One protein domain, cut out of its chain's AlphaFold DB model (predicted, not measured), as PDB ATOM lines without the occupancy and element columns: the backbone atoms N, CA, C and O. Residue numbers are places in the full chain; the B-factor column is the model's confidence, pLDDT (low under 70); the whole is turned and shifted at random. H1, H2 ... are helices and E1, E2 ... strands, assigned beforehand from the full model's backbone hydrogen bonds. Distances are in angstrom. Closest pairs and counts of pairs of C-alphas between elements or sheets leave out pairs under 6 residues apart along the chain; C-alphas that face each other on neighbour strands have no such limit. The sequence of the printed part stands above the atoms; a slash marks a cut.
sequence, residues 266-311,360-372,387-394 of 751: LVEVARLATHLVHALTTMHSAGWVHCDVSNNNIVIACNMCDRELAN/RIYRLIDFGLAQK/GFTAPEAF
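Overview. This is residues 266 to 311, 360 to 372 and 387 to 394 of the 751 residues of the protein "Protein kinase domain-containing protein" of Catenaria anguillulae PL171 (UniProt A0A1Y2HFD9). A long helix, H1, packs on one strand, E2, of a two-stranded antiparallel sheet, E1 - E2; residues 304 to 311 of H2 stick out at one end, and short H3 lies at the other. The printed part has 67 residues, with three named helices and two named strands in the order H1 E1 H2 E2 H3; the class is mostly helix, helices holding 33 of the 41 residues in named elements. The whole is only just loose, close to compact: radius of gyration of the C-alphas 13.5 A, spans 42 by 29 by 21 A.

Along the chain. Find C-alpha 266 at (5.203, 46.289, 38.201); H1 runs 28.1 A to residue 285. Then come E1, 298 to 301, 9.2 A; H2, 303 to 311, 12.4 A; E2, 361 to 364, 10.4 A. H3, 391 to 394, 5.5 A, ends at C-alpha (27.806, 52.640, 17.916).

Arrangement. Between E1 and E2, find N 299 and O 363 within hydrogen-bond range, 2.9 A. The closest C-alphas of H1 and E2, Leu 272 and Tyr 362, are 5.8 A apart. H1, H2 and H3 are apart. In H1 and H2 every O i to N i+4 pair is within hydrogen-bond range; H3 is too short for one.

Size, cuts and confidence. Cuts leave C-alphas 311 and 360 20.6 A apart, 372 and 387 22.6 A. H1 to E1 is a long link. No printed residue is under 70 in pLDDT.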
ATOM      1  N   LEU A 266       3.915  46.943  37.904       87.94
ATOM      2  CA  LEU A 266       5.203  46.289  38.201       87.94
ATOM      3  C   LEU A 266       5.167  44.750  38.049       87.94
ATOM      4  O   LEU A 266       6.143  44.149  37.612       87.94
ATOM      5  N   VAL A 267       4.034  44.109  38.361       88.56
ATOM      6  CA  VAL A 267       3.853  42.655  38.190       88.56
ATOM      7  C   VAL A 267       3.787  42.219  36.716       88.56
ATOM      8  O   VAL A 267       4.270  41.141  36.376       88.56
ATOM      9  N   GLU A 268       3.253  43.062  35.829       91.50
ATOM     10  CA  GLU A 268       3.261  42.841  34.379       91.50
ATOM     11  C   GLU A 268       4.628  43.179  33.773       91.50
ATOM     12  O   GLU A 268       5.096  42.439  32.917       91.50
ATOM     13  N   VAL A 269       5.322  44.213  34.268       92.75
ATOM     14  CA  VAL A 269       6.712  44.527  33.871       92.75
ATOM     15  C   VAL A 269       7.655  43.370  34.221       92.75
ATOM     16  O   VAL A 269       8.435  42.925  33.379       92.75
ATOM     17  N   ALA A 270       7.542  42.811  35.430       92.38
ATOM     18  CA  ALA A 270       8.308  41.634  35.838       92.38
ATOM     19  C   ALA A 270       7.969  40.392  34.993       92.38
ATOM     20  O   ALA A 270       8.859  39.608  34.661       92.38
ATOM     21  N   ARG A 271       6.699  40.216  34.599       93.38
ATOM     22  CA  ARG A 271       6.258  39.113  33.730       93.38
ATOM     23  C   ARG A 271       6.779  39.266  32.298       93.38
ATOM     24  O   ARG A 271       7.292  38.299  31.743       93.38
ATOM     25  N   LEU A 272       6.697  40.472  31.738       95.06
ATOM     26  CA  LEU A 272       7.278  40.851  30.449       95.06
ATOM     27  C   LEU A 272       8.777  40.541  30.422       95.06
ATOM     28  O   LEU A 272       9.215  39.758  29.584       95.06
ATOM     29  N   ALA A 273       9.541  41.068  31.382       95.31
ATOM     30  CA  ALA A 273      10.977  40.820  31.474       95.31
ATOM     31  C   ALA A 273      11.299  39.320  31.597       95.31
ATOM     32  O   ALA A 273      12.185  38.828  30.907       95.31
ATOM     33  N   THR A 274      10.532  38.570  32.398       95.62
ATOM     34  CA  THR A 274      10.694  37.110  32.538       95.62
ATOM     35  C   THR A 274      10.514  36.377  31.201       95.62
ATOM     36  O   THR A 274      11.314  35.506  30.860       95.62
ATOM     37  N   HIS A 275       9.489  36.733  30.422       96.00
ATOM     38  CA  HIS A 275       9.236  36.126  29.112       96.00
ATOM     39  C   HIS A 275      10.286  36.540  28.062       96.00
ATOM     40  O   HIS A 275      10.732  35.690  27.293       96.00
ATOM     41  N   LEU A 276      10.728  37.805  28.057       97.12
ATOM     42  CA  LEU A 276      11.797  38.282  27.168       97.12
ATOM     43  C   LEU A 276      13.135  37.602  27.461       97.12
ATOM     44  O   LEU A 276      13.796  37.152  26.531       97.12
ATOM     45  N   VAL A 277      13.515  37.472  28.736       97.31
ATOM     46  CA  VAL A 277      14.728  36.747  29.144       97.31
ATOM     47  C   VAL A 277      14.663  35.303  28.657       97.31
ATOM     48  O   VAL A 277      15.617  34.834  28.051       97.31
ATOM     49  N   HIS A 278      13.532  34.613  28.831       97.06
ATOM     50  CA  HIS A 278      13.382  33.242  28.340       97.06
ATOM     51  C   HIS A 278      13.518  33.136  26.806       97.06
ATOM     52  O   HIS A 278      14.228  32.254  26.313       97.06
ATOM     53  N   ALA A 279      12.899  34.053  26.054       97.19
ATOM     54  CA  ALA A 279      13.006  34.101  24.595       97.19
ATOM     55  C   ALA A 279      14.449  34.376  24.131       97.19
ATOM     56  O   ALA A 279      14.982  33.634  23.306       97.19
ATOM     57  N   LEU A 280      15.112  35.381  24.712       97.50
ATOM     58  CA  LEU A 280      16.489  35.749  24.378       97.50
ATOM     59  C   LEU A 280      17.489  34.659  24.781       97.50
ATOM     60  O   LEU A 280      18.340  34.304  23.974       97.50
ATOM     61  N   THR A 281      17.357  34.034  25.958       97.19
ATOM     62  CA  THR A 281      18.176  32.868  26.340       97.19
ATOM     63  C   THR A 281      18.022  31.719  25.341       97.19
ATOM     64  O   THR A 281      19.018  31.087  24.992       97.19
ATOM     65  N   THR A 282      16.807  31.472  24.841       97.38
ATOM     66  CA  THR A 282      16.552  30.449  23.811       97.38
ATOM     67  C   THR A 282      17.235  30.807  22.484       97.38
ATOM     68  O   THR A 282      17.928  29.962  21.920       97.38
ATOM     69  N   MET A 283      17.128  32.060  22.019       97.06
ATOM     70  CA  MET A 283      17.838  32.532  20.817       97.06
ATOM     71  C   MET A 283      19.358  32.425  20.961       97.06
ATOM     72  O   MET A 283      20.024  31.844  20.105       97.06
ATOM     73  N   HIS A 284      19.905  32.945  22.062       95.56
ATOM     74  CA  HIS A 284      21.345  33.017  22.303       95.56
ATOM     75  C   HIS A 284      21.950  31.609  22.424       95.56
ATOM     76  O   HIS A 284      23.041  31.359  21.917       95.56
ATOM     77  N   SER A 285      21.208  30.663  23.012       94.88
ATOM     78  CA  SER A 285      21.584  29.243  23.089       94.88
ATOM     79  C   SER A 285      21.582  28.545  21.720       94.88
ATOM     80  O   SER A 285      22.338  27.600  21.516       94.88
ATOM     81  N   ALA A 286      20.777  29.025  20.766       96.00
ATOM     82  CA  ALA A 286      20.801  28.600  19.364       96.00
ATOM     83  C   ALA A 286      21.842  29.360  18.509       96.00
ATOM     84  O   ALA A 286      21.914  29.142  17.299       96.00
ATOM     85  N   GLY A 287      22.635  30.255  19.112       95.00
ATOM     86  CA  GLY A 287      23.637  31.073  18.423       95.00
ATOM     87  C   GLY A 287      23.079  32.300  17.694       95.00
ATOM     88  O   GLY A 287      23.766  32.839  16.834       95.00
ATOM     89  N   TRP A 288      21.861  32.751  18.008       96.12
ATOM     90  CA  TRP A 288      21.225  33.922  17.387       96.12
ATOM     91  C   TRP A 288      21.095  35.099  18.356       96.12
ATOM     92  O   TRP A 288      20.844  34.906  19.544       96.12
ATOM     93  N   VAL A 289      21.181  36.322  17.837       95.38
ATOM     94  CA  VAL A 289      20.896  37.583  18.542       95.38
ATOM     95  C   VAL A 289      19.817  38.341  17.775       95.38
ATOM     96  O   VAL A 289      19.834  38.356  16.551       95.38
ATOM     97  N   HIS A 290      18.865  38.962  18.479       97.38
ATOM     98  CA  HIS A 290      17.737  39.662  17.842       97.38
ATOM     99  C   HIS A 290      18.122  40.998  17.188       97.38
ATOM    100  O   HIS A 290      17.463  41.432  16.252       97.38
ATOM    101  N   CYS A 291      19.162  41.655  17.715       96.19
ATOM    102  CA  CYS A 291      19.671  42.989  17.355       96.19
ATOM    103  C   CYS A 291      18.683  44.164  17.521       96.19
ATOM    104  O   CYS A 291      19.123  45.271  17.814       96.19
ATOM    105  N   ASP A 292      17.372  43.937  17.432       97.38
ATOM    106  CA  ASP A 292      16.332  44.952  17.608       97.38
ATOM    107  C   ASP A 292      15.279  44.532  18.648       97.38
ATOM    108  O   ASP A 292      14.196  44.052  18.311       97.38
ATOM    109  N   VAL A 293      15.607  44.645  19.937       97.31
ATOM    110  CA  VAL A 293      14.646  44.401  21.028       97.31
ATOM    111  C   VAL A 293      14.009  45.732  21.423       97.31
ATOM    112  O   VAL A 293      14.533  46.453  22.270       97.31
ATOM    113  N   SER A 294      12.881  46.057  20.793       96.25
ATOM    114  CA  SER A 294      12.132  47.302  20.997       96.25
ATOM    115  C   SER A 294      10.688  47.028  21.438       96.25
ATOM    116  O   SER A 294      10.185  45.915  21.296       96.25
ATOM    117  N   ASN A 295       9.984  48.052  21.935       94.62
ATOM    118  CA  ASN A 295       8.568  47.929  22.319       94.62
ATOM    119  C   ASN A 295       7.645  47.523  21.152       94.62
ATOM    120  O   ASN A 295       6.595  46.936  21.396       94.62
ATOM    121  N   ASN A 296       8.026  47.822  19.905       96.31
ATOM    122  CA  ASN A 296       7.251  47.465  18.712       96.31
ATOM    123  C   ASN A 296       7.342  45.961  18.413       96.31
ATOM    124  O   ASN A 296       6.386  45.354  17.935       96.31
ATOM    125  N   ASN A 297       8.475  45.355  18.766       97.50
ATOM    126  CA  ASN A 297       8.824  43.972  18.446       97.50
ATOM    127  C   ASN A 297       8.353  42.996  19.545       97.50
ATOM    128  O   ASN A 297       8.822  41.862  19.639       97.50
ATOM    129  N   ILE A 298       7.427  43.432  20.408       96.62
ATOM    130  CA  ILE A 298       6.917  42.676  21.554       96.62
ATOM    131  C   ILE A 298       5.389  42.636  21.493       96.62
ATOM    132  O   ILE A 298       4.716  43.638  21.726       96.62
ATOM    133  N   VAL A 299       4.822  41.451  21.260       94.88
ATOM    134  CA  VAL A 299       3.364  41.252  21.222       94.88
ATOM    135  C   VAL A 299       2.834  40.617  22.501       94.88
ATOM    136  O   VAL A 299       3.458  39.731  23.094       94.88
ATOM    137  N   ILE A 300       1.633  41.039  22.902       93.25
ATOM    138  CA  ILE A 300       0.862  40.388  23.963       93.25
ATOM    139  C   ILE A 300       0.103  39.214  23.339       93.25
ATOM    140  O   ILE A 300      -0.932  39.394  22.700       93.25
ATOM    141  N   ALA A 301       0.627  38.005  23.521       88.19
ATOM    142  CA  ALA A 301      -0.028  36.779  23.092       88.19
ATOM    143  C   ALA A 301      -1.159  36.400  24.065       88.19
ATOM    144  O   ALA A 301      -1.008  36.466  25.291       88.19
ATOM    145  N   CYS A 302      -2.289  35.964  23.510       84.06
ATOM    146  CA  CYS A 302      -3.427  35.453  24.262       84.06
ATOM    147  C   CYS A 302      -3.648  33.976  23.926       84.06
ATOM    148  O   CYS A 302      -3.919  33.642  22.777       84.06
ATOM    149  N   ASN A 303      -3.645  33.115  24.950       78.38
ATOM    150  CA  ASN A 303      -3.810  31.662  24.809       78.38
ATOM    151  C   ASN A 303      -5.072  31.227  24.039       78.38
ATOM    152  O   ASN A 303      -5.076  30.152  23.445       78.38
ATOM    153  N   MET A 304      -6.155  32.013  24.075       76.62
ATOM    154  CA  MET A 304      -7.366  31.714  23.299       76.62
ATOM    155  C   MET A 304      -7.169  32.050  21.824       76.62
ATOM    156  O   MET A 304      -7.412  31.209  20.971       76.62
ATOM    157  N   CYS A 305      -6.613  33.223  21.534       71.81
ATOM    158  CA  CYS A 305      -6.393  33.692  20.170       71.81
ATOM    159  C   CYS A 305      -5.247  32.922  19.474       71.81
ATOM    160  O   CYS A 305      -5.296  32.710  18.270       71.81
ATOM    161  N   ASP A 306      -4.277  32.394  20.233       73.62
ATOM    162  CA  ASP A 306      -3.318  31.376  19.773       73.62
ATOM    163  C   ASP A 306      -4.002  30.061  19.353       73.62
ATOM    164  O   ASP A 306      -3.661  29.480  18.325       73.62
ATOM    165  N   ARG A 307      -4.972  29.579  20.143       77.62
ATOM    166  CA  ARG A 307      -5.748  28.368  19.819       77.62
ATOM    167  C   ARG A 307      -6.677  28.594  18.631       77.62
ATOM    168  O   ARG A 307      -6.832  27.698  17.812       77.62
ATOM    169  N   GLU A 308      -7.279  29.772  18.529       76.19
ATOM    170  CA  GLU A 308      -8.106  30.161  17.387       76.19
ATOM    171  C   GLU A 308      -7.256  30.244  16.113       76.19
ATOM    172  O   GLU A 308      -7.616  29.609  15.130       76.19
ATOM    173  N   LEU A 309      -6.077  30.879  16.146       72.19
ATOM    174  CA  LEU A 309      -5.124  30.878  15.023       72.19
ATOM    175  C   LEU A 309      -4.658  29.469  14.617       72.19
ATOM    176  O   LEU A 309      -4.447  29.221  13.436       72.19
ATOM    177  N   ALA A 310      -4.524  28.536  15.564       76.12
ATOM    178  CA  ALA A 310      -4.198  27.139  15.262       76.12
ATOM    179  C   ALA A 310      -5.381  26.339  14.670       76.12
ATOM    180  O   ALA A 310      -5.159  25.337  13.991       76.12
ATOM    181  N   ASN A 311      -6.623  26.768  14.922       78.38
ATOM    182  CA  ASN A 311      -7.848  26.106  14.459       78.38
ATOM    183  C   ASN A 311      -8.415  26.719  13.165       78.38
ATOM    184  O   ASN A 311      -9.088  26.024  12.401       78.38
ATOM    185  N   ARG A 360      -1.251  37.497  30.958       88.75
ATOM    186  CA  ARG A 360      -0.655  38.016  29.717       88.75
ATOM    187  C   ARG A 360       0.612  37.237  29.381       88.75
ATOM    188  O   ARG A 360       1.516  37.145  30.216       88.75
ATOM    189  N   ILE A 361       0.689  36.698  28.169       92.31
ATOM    190  CA  ILE A 361       1.930  36.153  27.619       92.31
ATOM    191  C   ILE A 361       2.550  37.231  26.735       92.31
ATOM    192  O   ILE A 361       1.847  37.991  26.080       92.31
ATOM    193  N   TYR A 362       3.874  37.315  26.752       95.00
ATOM    194  CA  TYR A 362       4.636  38.277  25.967       95.00
ATOM    195  C   TYR A 362       5.555  37.481  25.043       95.00
ATOM    196  O   TYR A 362       6.188  36.528  25.502       95.00
ATOM    197  N   ARG A 363       5.594  37.825  23.755       95.94
ATOM    198  CA  ARG A 363       6.466  37.186  22.758       95.94
ATOM    199  C   ARG A 363       7.272  38.237  22.013       95.94
ATOM    200  O   ARG A 363       6.739  39.290  21.678       95.94
ATOM    201  N   LEU A 364       8.528  37.906  21.746       97.31
ATOM    202  CA  LEU A 364       9.413  38.649  20.859       97.31
ATOM    203  C   LEU A 364       9.096  38.259  19.401       97.31
ATOM    204  O   LEU A 364       8.862  37.078  19.127       97.31
ATOM    205  N   ILE A 365       9.029  39.242  18.508       97.19
ATOM    206  CA  ILE A 365       8.717  39.104  17.077       97.19
ATOM    207  C   ILE A 365       9.635  40.008  16.238       97.19
ATOM    208  O   ILE A 365      10.405  40.780  16.787       97.19
ATOM    209  N   ASP A 366       9.490  39.939  14.914       97.00
ATOM    210  CA  ASP A 366      10.309  40.645  13.919       97.00
ATOM    211  C   ASP A 366      11.816  40.363  14.028       97.00
ATOM    212  O   ASP A 366      12.650  41.189  14.389       97.00
ATOM    213  N   PHE A 367      12.160  39.144  13.622       97.38
ATOM    214  CA  PHE A 367      13.532  38.675  13.485       97.38
ATOM    215  C   PHE A 367      14.230  39.240  12.226       97.38
ATOM    216  O   PHE A 367      15.270  38.715  11.836       97.38
ATOM    217  N   GLY A 368      13.694  40.280  11.568       96.75
ATOM    218  CA  GLY A 368      14.237  40.834  10.318       96.75
ATOM    219  C   GLY A 368      15.655  41.409  10.432       96.75
ATOM    220  O   GLY A 368      16.374  41.470   9.437       96.75
ATOM    221  N   LEU A 369      16.080  41.776  11.646       94.88
ATOM    222  CA  LEU A 369      17.452  42.195  11.966       94.88
ATOM    223  C   LEU A 369      18.249  41.138  12.751       94.88
ATOM    224  O   LEU A 369      19.390  41.404  13.132       94.88
ATOM    225  N   ALA A 370      17.684  39.951  12.994       95.69
ATOM    226  CA  ALA A 370      18.325  38.927  13.808       95.69
ATOM    227  C   ALA A 370      19.517  38.283  13.081       95.69
ATOM    228  O   ALA A 370      19.415  37.846  11.934       95.69
ATOM    229  N   GLN A 371      20.647  38.181  13.776       93.12
ATOM    230  CA  GLN A 371      21.910  37.687  13.226       93.12
ATOM    231  C   GLN A 371      22.382  36.441  13.971       93.12
ATOM    232  O   GLN A 371      22.254  36.334  15.193       93.12
ATOM    233  N   LYS A 372      22.962  35.499  13.226       93.94
ATOM    234  CA  LYS A 372      23.605  34.308  13.779       93.94
ATOM    235  C   LYS A 372      25.069  34.622  14.089       93.94
ATOM    236  O   LYS A 372      25.821  34.998  13.193       93.94
ATOM    237  N   GLY A 387      17.690  54.338  20.718       95.00
ATOM    238  CA  GLY A 387      17.297  54.314  22.134       95.00
ATOM    239  C   GLY A 387      17.253  52.912  22.760       95.00
ATOM    240  O   GLY A 387      17.347  52.809  23.981       95.00
ATOM    241  N   PHE A 388      17.194  51.850  21.949       95.44
ATOM    242  CA  PHE A 388      17.362  50.450  22.374       95.44
ATOM    243  C   PHE A 388      18.716  49.861  21.930       95.44
ATOM    244  O   PHE A 388      19.206  48.913  22.541       95.44
ATOM    245  N   THR A 389      19.345  50.437  20.898       94.00
ATOM    246  CA  THR A 389      20.693  50.096  20.411       94.00
ATOM    247  C   THR A 389      21.753  50.161  21.524       94.00
ATOM    248  O   THR A 389      21.866  51.166  22.227       94.00
ATOM    249  N   ALA A 390      22.572  49.112  21.657       91.56
ATOM    250  CA  ALA A 390      23.618  49.029  22.678       91.56
ATOM    251  C   ALA A 390      24.871  49.881  22.334       91.56
ATOM    252  O   ALA A 390      25.181  50.050  21.149       91.56
ATOM    253  N   PRO A 391      25.624  50.407  23.328       91.12
ATOM    254  CA  PRO A 391      26.786  51.280  23.099       91.12
ATOM    255  C   PRO A 391      27.864  50.697  22.174       91.12
ATOM    256  O   PRO A 391      28.447  51.419  21.364       91.12
ATOM    257  N   GLU A 392      28.116  49.393  22.266       87.62
ATOM    258  CA  GLU A 392      29.104  48.670  21.465       87.62
ATOM    259  C   GLU A 392      28.790  48.678  19.961       87.62
ATOM    260  O   GLU A 392      29.718  48.712  19.152       87.62
ATOM    261  N   ALA A 393      27.511  48.736  19.573       88.69
ATOM    262  CA  ALA A 393      27.128  48.854  18.169       88.69
ATOM    263  C   ALA A 393      27.574  50.213  17.606       88.69
ATOM    264  O   ALA A 393      28.231  50.268  16.571       88.69
ATOM    265  N   PHE A 394      27.324  51.314  18.325       85.62
ATOM    266  CA  PHE A 394      27.806  52.640  17.916       85.62
ATOM    267  C   PHE A 394      29.340  52.726  17.874       85.62
ATOM    268  O   PHE A 394      29.889  53.401  17.003       85.62
TER     269      PHE A 394